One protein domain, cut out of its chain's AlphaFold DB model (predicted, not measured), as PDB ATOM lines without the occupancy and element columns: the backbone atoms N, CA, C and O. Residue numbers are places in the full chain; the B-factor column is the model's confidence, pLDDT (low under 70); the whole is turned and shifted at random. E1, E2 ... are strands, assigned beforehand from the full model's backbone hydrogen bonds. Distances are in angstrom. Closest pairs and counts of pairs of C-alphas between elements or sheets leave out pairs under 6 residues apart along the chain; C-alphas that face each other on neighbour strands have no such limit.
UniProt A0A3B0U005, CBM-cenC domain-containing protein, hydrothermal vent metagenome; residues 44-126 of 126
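AT A GLANCE: This is residues 44 to 126 of the 126 residues of the protein "CBM-cenC domain-containing protein" of hydrothermal vent metagenome (UniProt A0A3B0U005). The model has little regular structure: two separate strand hairpins, E1 with E2 and E3 with E4, are joined by a long winding stretch, residues 69 to 108, from which residues 83 to 92 and 100 to 105 stick out. The printed part has 83 residues, 22 of them in four named strands, E1 to E4, with no named helix: all strand, in two antiparallel sheets. It is loose, radius of gyration of the C-alphas 14.8 A, spanning 41 by 29 by 22 A.

IN THESE COORDINATES: E1, residues 50 to 54, begins at C-alpha (118.454, 75.854, 134.269). E2 is residues 64 to 68, 13.0 A long. E3, residues 109 to 114, spans 16.6 A. E4, residues 120 to 125, spans 16.7 A, ending at C-alpha (103.180, 71.049, 117.400).

HOW THE PARTS SIT: Residues 44 to 45 pair antiparallel with 77 to 78. In hairpin E1 and E2, antiparallel at 148 degrees, N 54 and O 64 are 2.8 A apart, within hydrogen-bond range. In hairpin E3 and E4, antiparallel at 160 degrees, N 111 and O 123 are likewise 2.8 A apart. E2 and E3 are apart.

THE WHOLE: The farthest C-alphas, Asp 102 and Ser 117, are 43.6 A apart. The printed part has no cut; E2 to E3 is a long link. Residue 126 is under pLDDT 70.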
ATOM      1  N   ALA A  44     111.053  69.688 135.157       94.81
ATOM      2  CA  ALA A  44     112.482  69.423 135.244       94.81
ATOM      3  C   ALA A  44     113.219  69.914 133.988       94.81
ATOM      4  O   ALA A  44     112.644  69.918 132.898       94.81
ATOM      5  N   PRO A  45     114.489  70.334 134.104       93.00
ATOM      6  CA  PRO A  45     115.286  70.715 132.945       93.00
ATOM      7  C   PRO A  45     115.575  69.515 132.040       93.00
ATOM      8  O   PRO A  45     115.887  68.411 132.495       93.00
ATOM      9  N   ILE A  46     115.561  69.748 130.730       86.56
ATOM     10  CA  ILE A  46     116.133  68.823 129.760       86.56
ATOM     11  C   ILE A  46     117.655  69.020 129.736       86.56
ATOM     12  O   ILE A  46     118.176  69.915 129.072       86.56
ATOM     13  N   LYS A  47     118.376  68.098 130.385       88.62
ATOM     14  CA  LYS A  47     119.847  68.104 130.495       88.62
ATOM     15  C   LYS A  47     120.357  69.280 131.333       88.62
ATOM     16  O   LYS A  47     120.060  69.326 132.518       88.62
ATOM     17  N   THR A  48     121.203  70.138 130.764       83.81
ATOM     18  CA  THR A  48     122.023  71.109 131.505       83.81
ATOM     19  C   THR A  48     121.433  72.516 131.533       83.81
ATOM     20  O   THR A  48     122.086  73.416 132.052       83.81
ATOM     21  N   ASN A  49     120.248  72.747 130.951       89.62
ATOM     22  CA  ASN A  49     119.588  74.042 131.100       89.62
ATOM     23  C   ASN A  49     119.118  74.241 132.546       89.62
ATOM     24  O   ASN A  49     118.922  73.286 133.294       89.62
ATOM     25  N   THR A  50     118.921  75.494 132.930       93.00
ATOM     26  CA  THR A  50     118.454  75.854 134.269       93.00
ATOM     27  C   THR A  50     116.977  76.220 134.204       93.00
ATOM     28  O   THR A  50     116.550  76.891 133.262       93.00
ATOM     29  N   LEU A  51     116.212  75.756 135.193       95.81
ATOM     30  CA  LEU A  51     114.816  76.125 135.415       95.81
ATOM     31  C   LEU A  51     114.685  76.834 136.756       95.81
ATOM     32  O   LEU A  51     115.204  76.345 137.759       95.81
ATOM     33  N   GLU A  52     113.947  77.934 136.774       96.44
ATOM     34  CA  GLU A  52     113.693  78.712 137.981       96.44
ATOM     35  C   GLU A  52     112.281  79.300 137.947       96.44
ATOM     36  O   GLU A  52     111.810  79.728 136.893       96.44
ATOM     37  N   ALA A  53     111.598  79.322 139.092       96.69
ATOM     38  CA  ALA A  53     110.361  80.082 139.226       96.69
ATOM     39  C   ALA A  53     110.718  81.566 139.381       96.69
ATOM     40  O   ALA A  53     111.443  81.936 140.301       96.69
ATOM     41  N   SER A  54     110.212  82.413 138.491       96.19
ATOM     42  CA  SER A  54     110.546  83.835 138.434       96.19
ATOM     43  C   SER A  54     109.306  84.695 138.612       96.19
ATOM     44  O   SER A  54     108.254  84.395 138.057       96.19
ATOM     45  N   THR A  55     109.445  85.792 139.351       97.19
ATOM     46  CA  THR A  55     108.420  86.837 139.498       97.19
ATOM     47  C   THR A  55     108.622  88.001 138.526       97.19
ATOM     48  O   THR A  55     107.852  88.958 138.536       97.19
ATOM     49  N   ALA A  56     109.662  87.954 137.684       96.38
ATOM     50  CA  ALA A  56     110.001  89.059 136.790       96.38
ATOM     51  C   ALA A  56     108.938  89.281 135.706       96.38
ATOM     52  O   ALA A  56     108.697  90.416 135.304       96.38
ATOM     53  N   GLN A  57     108.329  88.199 135.218       95.25
ATOM     54  CA  GLN A  57     107.276  88.189 134.204       95.25
ATOM     55  C   GLN A  57     106.307  87.046 134.514       95.25
ATOM     56  O   GLN A  57     106.743  85.969 134.918       95.25
ATOM     57  N   SER A  58     105.015  87.245 134.275       95.56
ATOM     58  CA  SER A  58     103.998  86.196 134.361       95.56
ATOM     59  C   SER A  58     102.896  86.449 133.330       95.56
ATOM     60  O   SER A  58     102.635  87.588 132.941       95.56
ATOM     61  N   HIS A  59     102.271  85.377 132.838       93.69
ATOM     62  CA  HIS A  59     101.054  85.495 132.024       93.69
ATOM     63  C   HIS A  59      99.822  85.725 132.916       93.69
ATOM     64  O   HIS A  59      98.928  86.500 132.593       93.69
ATOM     65  N   SER A  60      99.796  85.040 134.055       92.19
ATOM     66  CA  SER A  60      98.774  85.118 135.093       92.19
ATOM     67  C   SER A  60      99.422  84.766 136.425       92.19
ATOM     68  O   SER A  60     100.376  83.994 136.423       92.19
ATOM     69  N   GLY A  61      98.882  85.259 137.538       95.06
ATOM     70  CA  GLY A  61      99.481  85.012 138.851       95.06
ATOM     71  C   GLY A  61     100.792  85.775 139.053       95.06
ATOM     72  O   GLY A  61     101.065  86.762 138.362       95.06
ATOM     73  N   GLN A  62     101.585  85.332 140.025       97.25
ATOM     74  CA  GLN A  62     102.784  86.028 140.490       97.25
ATOM     75  C   GLN A  62     104.068  85.457 139.891       97.25
ATOM     76  O   GLN A  62     105.094  86.138 139.939       97.25
ATOM     77  N   GLN A  63     104.039  84.233 139.358       97.44
ATOM     78  CA  GLN A  63     105.229  83.527 138.897       97.44
ATOM     79  C   GLN A  63     105.106  83.020 137.453       97.44
ATOM     80  O   GLN A  63     104.036  82.935 136.852       97.44
ATOM     81  N   SER A  64     106.254  82.704 136.865       96.75
ATOM     82  CA  SER A  64     106.385  81.905 135.651       96.75
ATOM     83  C   SER A  64     107.645  81.046 135.715       96.75
ATOM     84  O   SER A  64     108.465  81.186 136.625       96.75
ATOM     85  N   LEU A  65     107.819  80.151 134.744       96.44
ATOM     86  CA  LEU A  65     109.047  79.380 134.597       96.44
ATOM     87  C   LEU A  65     110.045  80.122 133.709       96.44
ATOM     88  O   LEU A  65     109.819  80.287 132.509       96.44
ATOM     89  N   PHE A  66     111.181  80.498 134.281       96.06
ATOM     90  CA  PHE A  66     112.319  81.018 133.542       96.06
ATOM     91  C   PHE A  66     113.261  79.882 133.132       96.06
ATOM     92  O   PHE A  66     113.568  78.987 133.924       96.06
ATOM     93  N   VAL A  67     113.717  79.920 131.877       94.88
ATOM     94  CA  VAL A  67     114.617  78.917 131.299       94.88
ATOM     95  C   VAL A  67     115.883  79.600 130.806       94.88
ATOM     96  O   VAL A  67     115.836  80.379 129.857       94.88
ATOM     97  N   SER A  68     117.027  79.255 131.387       93.81
ATOM     98  CA  SER A  68     118.329  79.819 131.014       93.81
ATOM     99  C   SER A  68     119.355  78.730 130.694       93.81
ATOM    100  O   SER A  68     119.069  77.531 130.783       93.81
ATOM    101  N   ASN A  69     120.546  79.135 130.244       92.31
ATOM    102  CA  ASN A  69     121.655  78.230 129.912       92.31
ATOM    103  C   ASN A  69     121.290  77.151 128.869       92.31
ATOM    104  O   ASN A  69     121.746  76.005 128.922       92.31
ATOM    105  N   ARG A  70     120.443  77.506 127.895       90.88
ATOM    106  CA  ARG A  70     120.122  76.639 126.754       90.88
ATOM    107  C   ARG A  70     121.286  76.654 125.762       90.88
ATOM    108  O   ARG A  70     121.597  77.696 125.200       90.88
ATOM    109  N   THR A  71     121.894  75.496 125.513       90.56
ATOM    110  CA  THR A  71     123.002  75.330 124.551       90.56
ATOM    111  C   THR A  71     122.598  74.560 123.292       90.56
ATOM    112  O   THR A  71     123.382  74.458 122.354       90.56
ATOM    113  N   ALA A  72     121.366  74.042 123.241       88.81
ATOM    114  CA  ALA A  72     120.800  73.383 122.072       88.81
ATOM    115  C   ALA A  72     119.313  73.719 121.904       88.81
ATOM    116  O   ALA A  72     118.606  74.016 122.869       88.81
ATOM    117  N   THR A  73     118.816  73.620 120.668       86.88
ATOM    118  CA  THR A  73     117.430  73.970 120.300       86.88
ATOM    119  C   THR A  73     116.376  73.119 121.008       86.88
ATOM    120  O   THR A  73     115.260  73.581 121.224       86.88
ATOM    121  N   TRP A  74     116.736  71.904 121.424       87.00
ATOM    122  CA  TRP A  74     115.865  70.963 122.132       87.00
ATOM    123  C   TRP A  74     115.972  71.045 123.664       87.00
ATOM    124  O   TRP A  74     115.267  70.310 124.352       87.00
ATOM    125  N   HIS A  75     116.828  71.916 124.215       91.06
ATOM    126  CA  HIS A  75     116.824  72.193 125.653       91.06
ATOM    127  C   HIS A  75     115.576  72.994 126.015       91.06
ATOM    128  O   HIS A  75     115.196  73.923 125.296       91.06
ATOM    129  N   GLY A  76     114.979  72.676 127.155       91.75
ATOM    130  CA  GLY A  76     113.741  73.288 127.611       91.75
ATOM    131  C   GLY A  76     113.244  72.647 128.903       91.75
ATOM    132  O   GLY A  76     113.974  71.863 129.516       91.75
ATOM    133  N   PRO A  77     112.033  73.002 129.340       93.81
ATOM    134  CA  PRO A  77     111.370  72.320 130.436       93.81
ATOM    135  C   PRO A  77     110.750  71.000 129.957       93.81
ATOM    136  O   PRO A  77     110.223  70.915 128.849       93.81
ATOM    137  N   ASP A  78     110.816  69.973 130.798       92.88
ATOM    138  CA  ASP A  78     110.170  68.673 130.610       92.88
ATOM    139  C   ASP A  78     109.167  68.440 131.731       92.88
ATOM    140  O   ASP A  78     109.383  68.836 132.881       92.88
ATOM    141  N   LEU A  79     108.095  67.739 131.391       92.44
ATOM    142  CA  LEU A  79     107.110  67.292 132.352       92.44
ATOM    143  C   LEU A  79     106.707  65.857 132.051       92.44
ATOM    144  O   LEU A  79     106.309  65.510 130.937       92.44
ATOM    145  N   ASN A  80     106.770  65.019 133.079       90.81
ATOM    146  CA  ASN A  80     106.308  63.649 132.977       90.81
ATOM    147  C   ASN A  80     104.775  63.592 133.037       90.81
ATOM    148  O   ASN A  80     104.177  63.861 134.075       90.81
ATOM    149  N   LEU A  81     104.164  63.200 131.920       88.44
ATOM    150  CA  LEU A  81     102.715  63.054 131.750       88.44
ATOM    151  C   LEU A  81     102.271  61.578 131.703       88.44
ATOM    152  O   LEU A  81     101.234  61.239 131.124       88.44
ATOM    153  N   LEU A  82     103.077  60.656 132.246       86.88
ATOM    154  CA  LEU A  82     102.659  59.262 132.396       86.88
ATOM    155  C   LEU A  82     101.389  59.181 133.251       86.88
ATOM    156  O   LEU A  82     101.254  59.877 134.252       86.88
ATOM    157  N   ASN A  83     100.464  58.307 132.848       84.50
ATOM    158  CA  ASN A  83      99.139  58.121 133.459       84.50
ATOM    159  C   ASN A  83      98.195  59.334 133.370       84.50
ATOM    160  O   ASN A  83      97.072  59.264 133.860       84.50
ATOM    161  N   THR A  84      98.610  60.421 132.719       84.62
ATOM    162  CA  THR A  84      97.772  61.605 132.495       84.62
ATOM    163  C   THR A  84      96.862  61.434 131.275       84.62
ATOM    164  O   THR A  84      95.723  61.888 131.273       84.62
ATOM    165  N   PHE A  85      97.345  60.741 130.241       82.38
ATOM    166  CA  PHE A  85      96.612  60.518 128.994       82.38
ATOM    167  C   PHE A  85      95.983  59.124 128.923       82.38
ATOM    168  O   PHE A  85      96.617  58.118 129.240       82.38
ATOM    169  N   THR A  86      94.760  59.053 128.404       83.12
ATOM    170  CA  THR A  86      94.064  57.808 128.071       83.12
ATOM    171  C   THR A  86      94.308  57.431 126.610       83.12
ATOM    172  O   THR A  86      94.196  58.258 125.702       83.12
ATOM    173  N   VAL A  87      94.622  56.157 126.362       82.00
ATOM    174  CA  VAL A  87      94.840  55.635 125.004       82.00
ATOM    175  C   VAL A  87      93.581  55.817 124.149       82.00
ATOM    176  O   VAL A  87      92.467  55.557 124.594       82.00
ATOM    177  N   GLY A  88      93.767  56.274 122.908       82.38
ATOM    178  CA  GLY A  88      92.680  56.491 121.946       82.38
ATOM    179  C   GLY A  88      91.923  57.811 122.118       82.38
ATOM    180  O   GLY A  88      91.093  58.138 121.272       82.38
ATOM    181  N   LYS A  89      92.215  58.597 123.162       81.25
ATOM    182  CA  LYS A  89      91.650  59.939 123.342       81.25
ATOM    183  C   LYS A  89      92.514  61.001 122.667       81.25
ATOM    184  O   LYS A  89      93.735  60.869 122.568       81.25
ATOM    185  N   LYS A  90      91.853  62.050 122.178       78.25
ATOM    186  CA  LYS A  90      92.497  63.256 121.653       78.25
ATOM    187  C   LYS A  90      92.524  64.301 122.758       78.25
ATOM    188  O   LYS A  90      91.553  64.435 123.491       78.25
ATOM    189  N   TYR A  91      93.629  65.027 122.839       77.88
ATOM    190  CA  TYR A  91      93.842  66.072 123.827       77.88
ATOM    191  C   TYR A  91      94.349  67.323 123.140       77.88
ATOM    192  O   TYR A  91      95.068  67.246 122.141       77.88
ATOM    193  N   CYS A  92      94.006  68.460 123.717       78.62
ATOM    194  CA  CYS A  92      94.543  69.748 123.332       78.62
ATOM    195  C   CYS A  92      95.567  70.149 124.368       78.62
ATOM    196  O   CYS A  92      95.343  70.026 125.571       78.62
ATOM    197  N   ILE A  93      96.692  70.640 123.884       79.38
ATOM    198  CA  ILE A  93      97.783  71.085 124.728       79.38
ATOM    199  C   ILE A  93      98.067  72.512 124.304       79.38
ATOM    200  O   ILE A  93      98.232  72.787 123.117       79.38
ATOM    201  N   SER A  94      98.076  73.414 125.272       83.19
ATOM    202  CA  SER A  94      98.393  74.820 125.060       83.19
ATOM    203  C   SER A  94      99.370  75.278 126.131       83.19
ATOM    204  O   SER A  94      99.430  74.706 127.220       83.19
ATOM    205  N   ALA A  95     100.167  76.282 125.792       86.06
ATOM    206  CA  ALA A  95     101.104  76.910 126.703       86.06
ATOM    207  C   ALA A  95     101.225  78.388 126.340       86.06
ATOM    208  O   ALA A  95     101.230  78.745 125.162       86.06
ATOM    209  N   TRP A  96     101.358  79.232 127.359       90.00
ATOM    210  CA  TRP A  96     101.740  80.625 127.185       90.00
ATOM    211  C   TRP A  96     103.252  80.727 127.288       90.00
ATOM    212  O   TRP A  96     103.844  80.277 128.266       90.00
ATOM    213  N   VAL A  97     103.877  81.305 126.268       91.00
ATOM    214  CA  VAL A  97     105.327  81.488 126.225       91.00
ATOM    215  C   VAL A  97     105.671  82.933 125.919       91.00
ATOM    216  O   VAL A  97     104.958  83.622 125.190       91.00
ATOM    217  N   LYS A  98     106.807  83.375 126.449       91.50
ATOM    218  CA  LYS A  98     107.421  84.651 126.110       91.50
ATOM    219  C   LYS A  98     108.889  84.409 125.785       91.50
ATOM    220  O   LYS A  98     109.565  83.661 126.486       91.50
ATOM    221  N   TRP A  99     109.366  85.029 124.712       89.94
ATOM    222  CA  TRP A  99     110.771  85.020 124.318       89.94
ATOM    223  C   TRP A  99     111.409  86.365 124.669       89.94
ATOM    224  O   TRP A  99     110.842  87.412 124.357       89.94
ATOM    225  N   GLU A 100     112.577  86.330 125.311       86.94
ATOM    226  CA  GLU A 100     113.359  87.516 125.679       86.94
ATOM    227  C   GLU A 100     114.584  87.645 124.770       86.94
ATOM    228  O   GLU A 100     115.721  87.428 125.177       86.94
ATOM    229  N   GLY A 101     114.343  87.962 123.501       84.75
ATOM    230  CA  GLY A 101     115.402  88.266 122.547       84.75
ATOM    231  C   GLY A 101     114.917  89.211 121.457       84.75
ATOM    232  O   GLY A 101     113.720  89.289 121.180       84.75
ATOM    233  N   ASP A 102     115.860  89.903 120.824       87.56
ATOM    234  CA  ASP A 102     115.568  90.979 119.864       87.56
ATOM    235  C   ASP A 102     115.027  90.475 118.518       87.56
ATOM    236  O   ASP A 102     114.467  91.235 117.730       87.56
ATOM    237  N   VAL A 103     115.184  89.177 118.245       88.69
ATOM    238  CA  VAL A 103     114.711  88.526 117.022       88.69
ATOM    239  C   VAL A 103     113.684  87.462 117.385       88.69
ATOM    240  O   VAL A 103     113.896  86.667 118.306       88.69
ATOM    241  N   SER A 104     112.580  87.440 116.634       86.19
ATOM    242  CA  SER A 104     111.565  86.392 116.739       86.19
ATOM    243  C   SER A 104     112.195  85.013 116.558       86.19
ATOM    244  O   SER A 104     113.084  84.818 115.728       86.19
ATOM    245  N   ASN A 105     111.725  84.049 117.340       84.19
ATOM    246  CA  ASN A 105     112.221  82.687 117.303       84.19
ATOM    247  C   ASN A 105     111.057  81.702 117.232       84.19
ATOM    248  O   ASN A 105     109.961  81.976 117.725       84.19
ATOM    249  N   LYS A 106     111.306  80.540 116.628       85.94
ATOM    250  CA  LYS A 106     110.323  79.465 116.567       85.94
ATOM    251  C   LYS A 106     110.310  78.728 117.902       85.94
ATOM    252  O   LYS A 106     111.339  78.216 118.343       85.94
ATOM    253  N   LEU A 107     109.134  78.629 118.509       85.69
ATOM    254  CA  LEU A 107     108.887  77.715 119.616       85.69
ATOM    255  C   LEU A 107     108.239  76.434 119.078       85.69
ATOM    256  O   LEU A 107     107.443  76.483 118.145       85.69
ATOM    257  N   GLU A 108     108.576  75.290 119.665       87.94
ATOM    258  CA  GLU A 108     107.906  74.021 119.388       87.94
ATOM    259  C   GLU A 108     107.486  73.370 120.702       87.94
ATOM    260  O   GLU A 108     108.284  73.275 121.637       87.94
ATOM    261  N   LEU A 109     106.254  72.865 120.746       88.06
ATOM    262  CA  LEU A 109     105.807  71.967 121.804       88.06
ATOM    263  C   LEU A 109     105.995  70.527 121.330       88.06
ATOM    264  O   LEU A 109     105.564  70.159 120.236       88.06
ATOM    265  N   VAL A 110     106.648  69.700 122.146       90.12
ATOM    266  CA  VAL A 110     107.012  68.333 121.761       90.12
ATOM    267  C   VAL A 110     106.488  67.327 122.771       90.12
ATOM    268  O   VAL A 110     106.849  67.364 123.943       90.12
ATOM    269  N   ILE A 111     105.704  66.363 122.295       89.44
ATOM    270  CA  ILE A 111     105.308  65.187 123.067       89.44
ATOM    271  C   ILE A 111     106.226  64.028 122.701       89.44
ATOM    272  O   ILE A 111     106.172  63.478 121.597       89.44
ATOM    273  N   ARG A 112     107.073  63.644 123.657       91.06
ATOM    274  CA  ARG A 112     107.926  62.458 123.574       91.06
ATOM    275  C   ARG A 112     107.175  61.254 124.138       91.06
ATOM    276  O   ARG A 112     106.880  61.205 125.327       91.06
ATOM    277  N   ARG A 113     106.924  60.252 123.299       90.38
ATOM    278  CA  ARG A 113     106.290  58.985 123.687       90.38
ATOM    279  C   ARG A 113     107.294  57.848 123.578       90.38
ATOM    280  O   ARG A 113     107.947  57.722 122.550       90.38
ATOM    281  N   LYS A 114     107.363  56.989 124.591       90.81
ATOM    282  CA  LYS A 114     108.075  55.707 124.534       90.81
ATOM    283  C   LYS A 114     107.046  54.581 124.571       90.81
ATOM    284  O   LYS A 114     106.207  54.567 125.466       90.81
ATOM    285  N   ASN A 115     107.057  53.690 123.584       86.75
ATOM    286  CA  ASN A 115     106.158  52.533 123.568       86.75
ATOM    287  C   ASN A 115     106.736  51.361 124.392       86.75
ATOM    288  O   ASN A 115     107.866  51.427 124.882       86.75
ATOM    289  N   ALA A 116     105.969  50.272 124.515       87.38
ATOM    290  CA  ALA A 116     106.374  49.083 125.270       87.38
ATOM    291  C   ALA A 116     107.649  48.407 124.726       87.38
ATOM    292  O   ALA A 116     108.423  47.866 125.506       87.38
ATOM    293  N   SER A 117     107.913  48.484 123.414       91.38
ATOM    294  CA  SER A 117     109.148  47.958 122.806       91.38
ATOM    295  C   SER A 117     110.360  48.882 122.979       91.38
ATOM    296  O   SER A 117     111.445  48.583 122.489       91.38
ATOM    297  N   GLY A 118     110.196  50.020 123.656       90.69
ATOM    298  CA  GLY A 118     111.257  50.989 123.910       90.69
ATOM    299  C   GLY A 118     111.505  51.992 122.782       90.69
ATOM    300  O   GLY A 118     112.354  52.867 122.940       90.69
ATOM    301  N   THR A 119     110.742  51.927 121.691       93.12
ATOM    302  CA  THR A 119     110.800  52.899 120.593       93.12
ATOM    303  C   THR A 119     110.300  54.259 121.068       93.12
ATOM    304  O   THR A 119     109.218  54.367 121.652       93.12
ATOM    305  N   VAL A 120     111.083  55.302 120.792       92.38
ATOM    306  CA  VAL A 120     110.744  56.688 121.120       92.38
ATOM    307  C   VAL A 120     110.227  57.405 119.875       92.38
ATOM    308  O   VAL A 120     110.834  57.342 118.811       92.38
ATOM    309  N   THR A 121     109.106  58.104 120.014       91.75
ATOM    310  CA  THR A 121     108.509  58.953 118.976       91.75
ATOM    311  C   THR A 121     108.359  60.375 119.505       91.75
ATOM    312  O   THR A 121     108.069  60.571 120.686       91.75
ATOM    313  N   TYR A 122     108.521  61.361 118.622       89.75
ATOM    314  CA  TYR A 122     108.376  62.782 118.931       89.75
ATOM    315  C   TYR A 122     107.259  63.375 118.076       89.75
ATOM    316  O   TYR A 122     107.406  63.479 116.861       89.75
ATOM    317  N   ASN A 123     106.162  63.775 118.712       86.88
ATOM    318  CA  ASN A 123     105.090  64.519 118.058       86.88
ATOM    319  C   ASN A 123     105.321  66.006 118.320       86.88
ATOM    320  O   ASN A 123     105.402  66.406 119.481       86.88
ATOM    321  N   ARG A 124     105.455  66.808 117.265       84.00
ATOM    322  CA  ARG A 124     105.754  68.242 117.360       84.00
ATOM    323  C   ARG A 124     104.531  69.044 116.938       84.00
ATOM    324  O   ARG A 124     103.965  68.760 115.885       84.00
ATOM    325  N   ALA A 125     104.150  70.022 117.748       72.19
ATOM    326  CA  ALA A 125     103.180  71.049 117.400       72.19
ATOM    327  C   ALA A 125     103.917  72.380 117.179       72.19
ATOM    328  O   ALA A 125     104.890  72.676 117.883       72.19
ATOM    329  N   CYS A 126     103.471  73.123 116.168       53.53
ATOM    330  CA  CYS A 126     103.962  74.444 115.784       53.53
ATOM    331  C   CYS A 126     102.979  75.530 116.205       53.53
ATOM    332  O   CYS A 126     101.759  75.270 116.101       53.53
TER     333      CYS A 126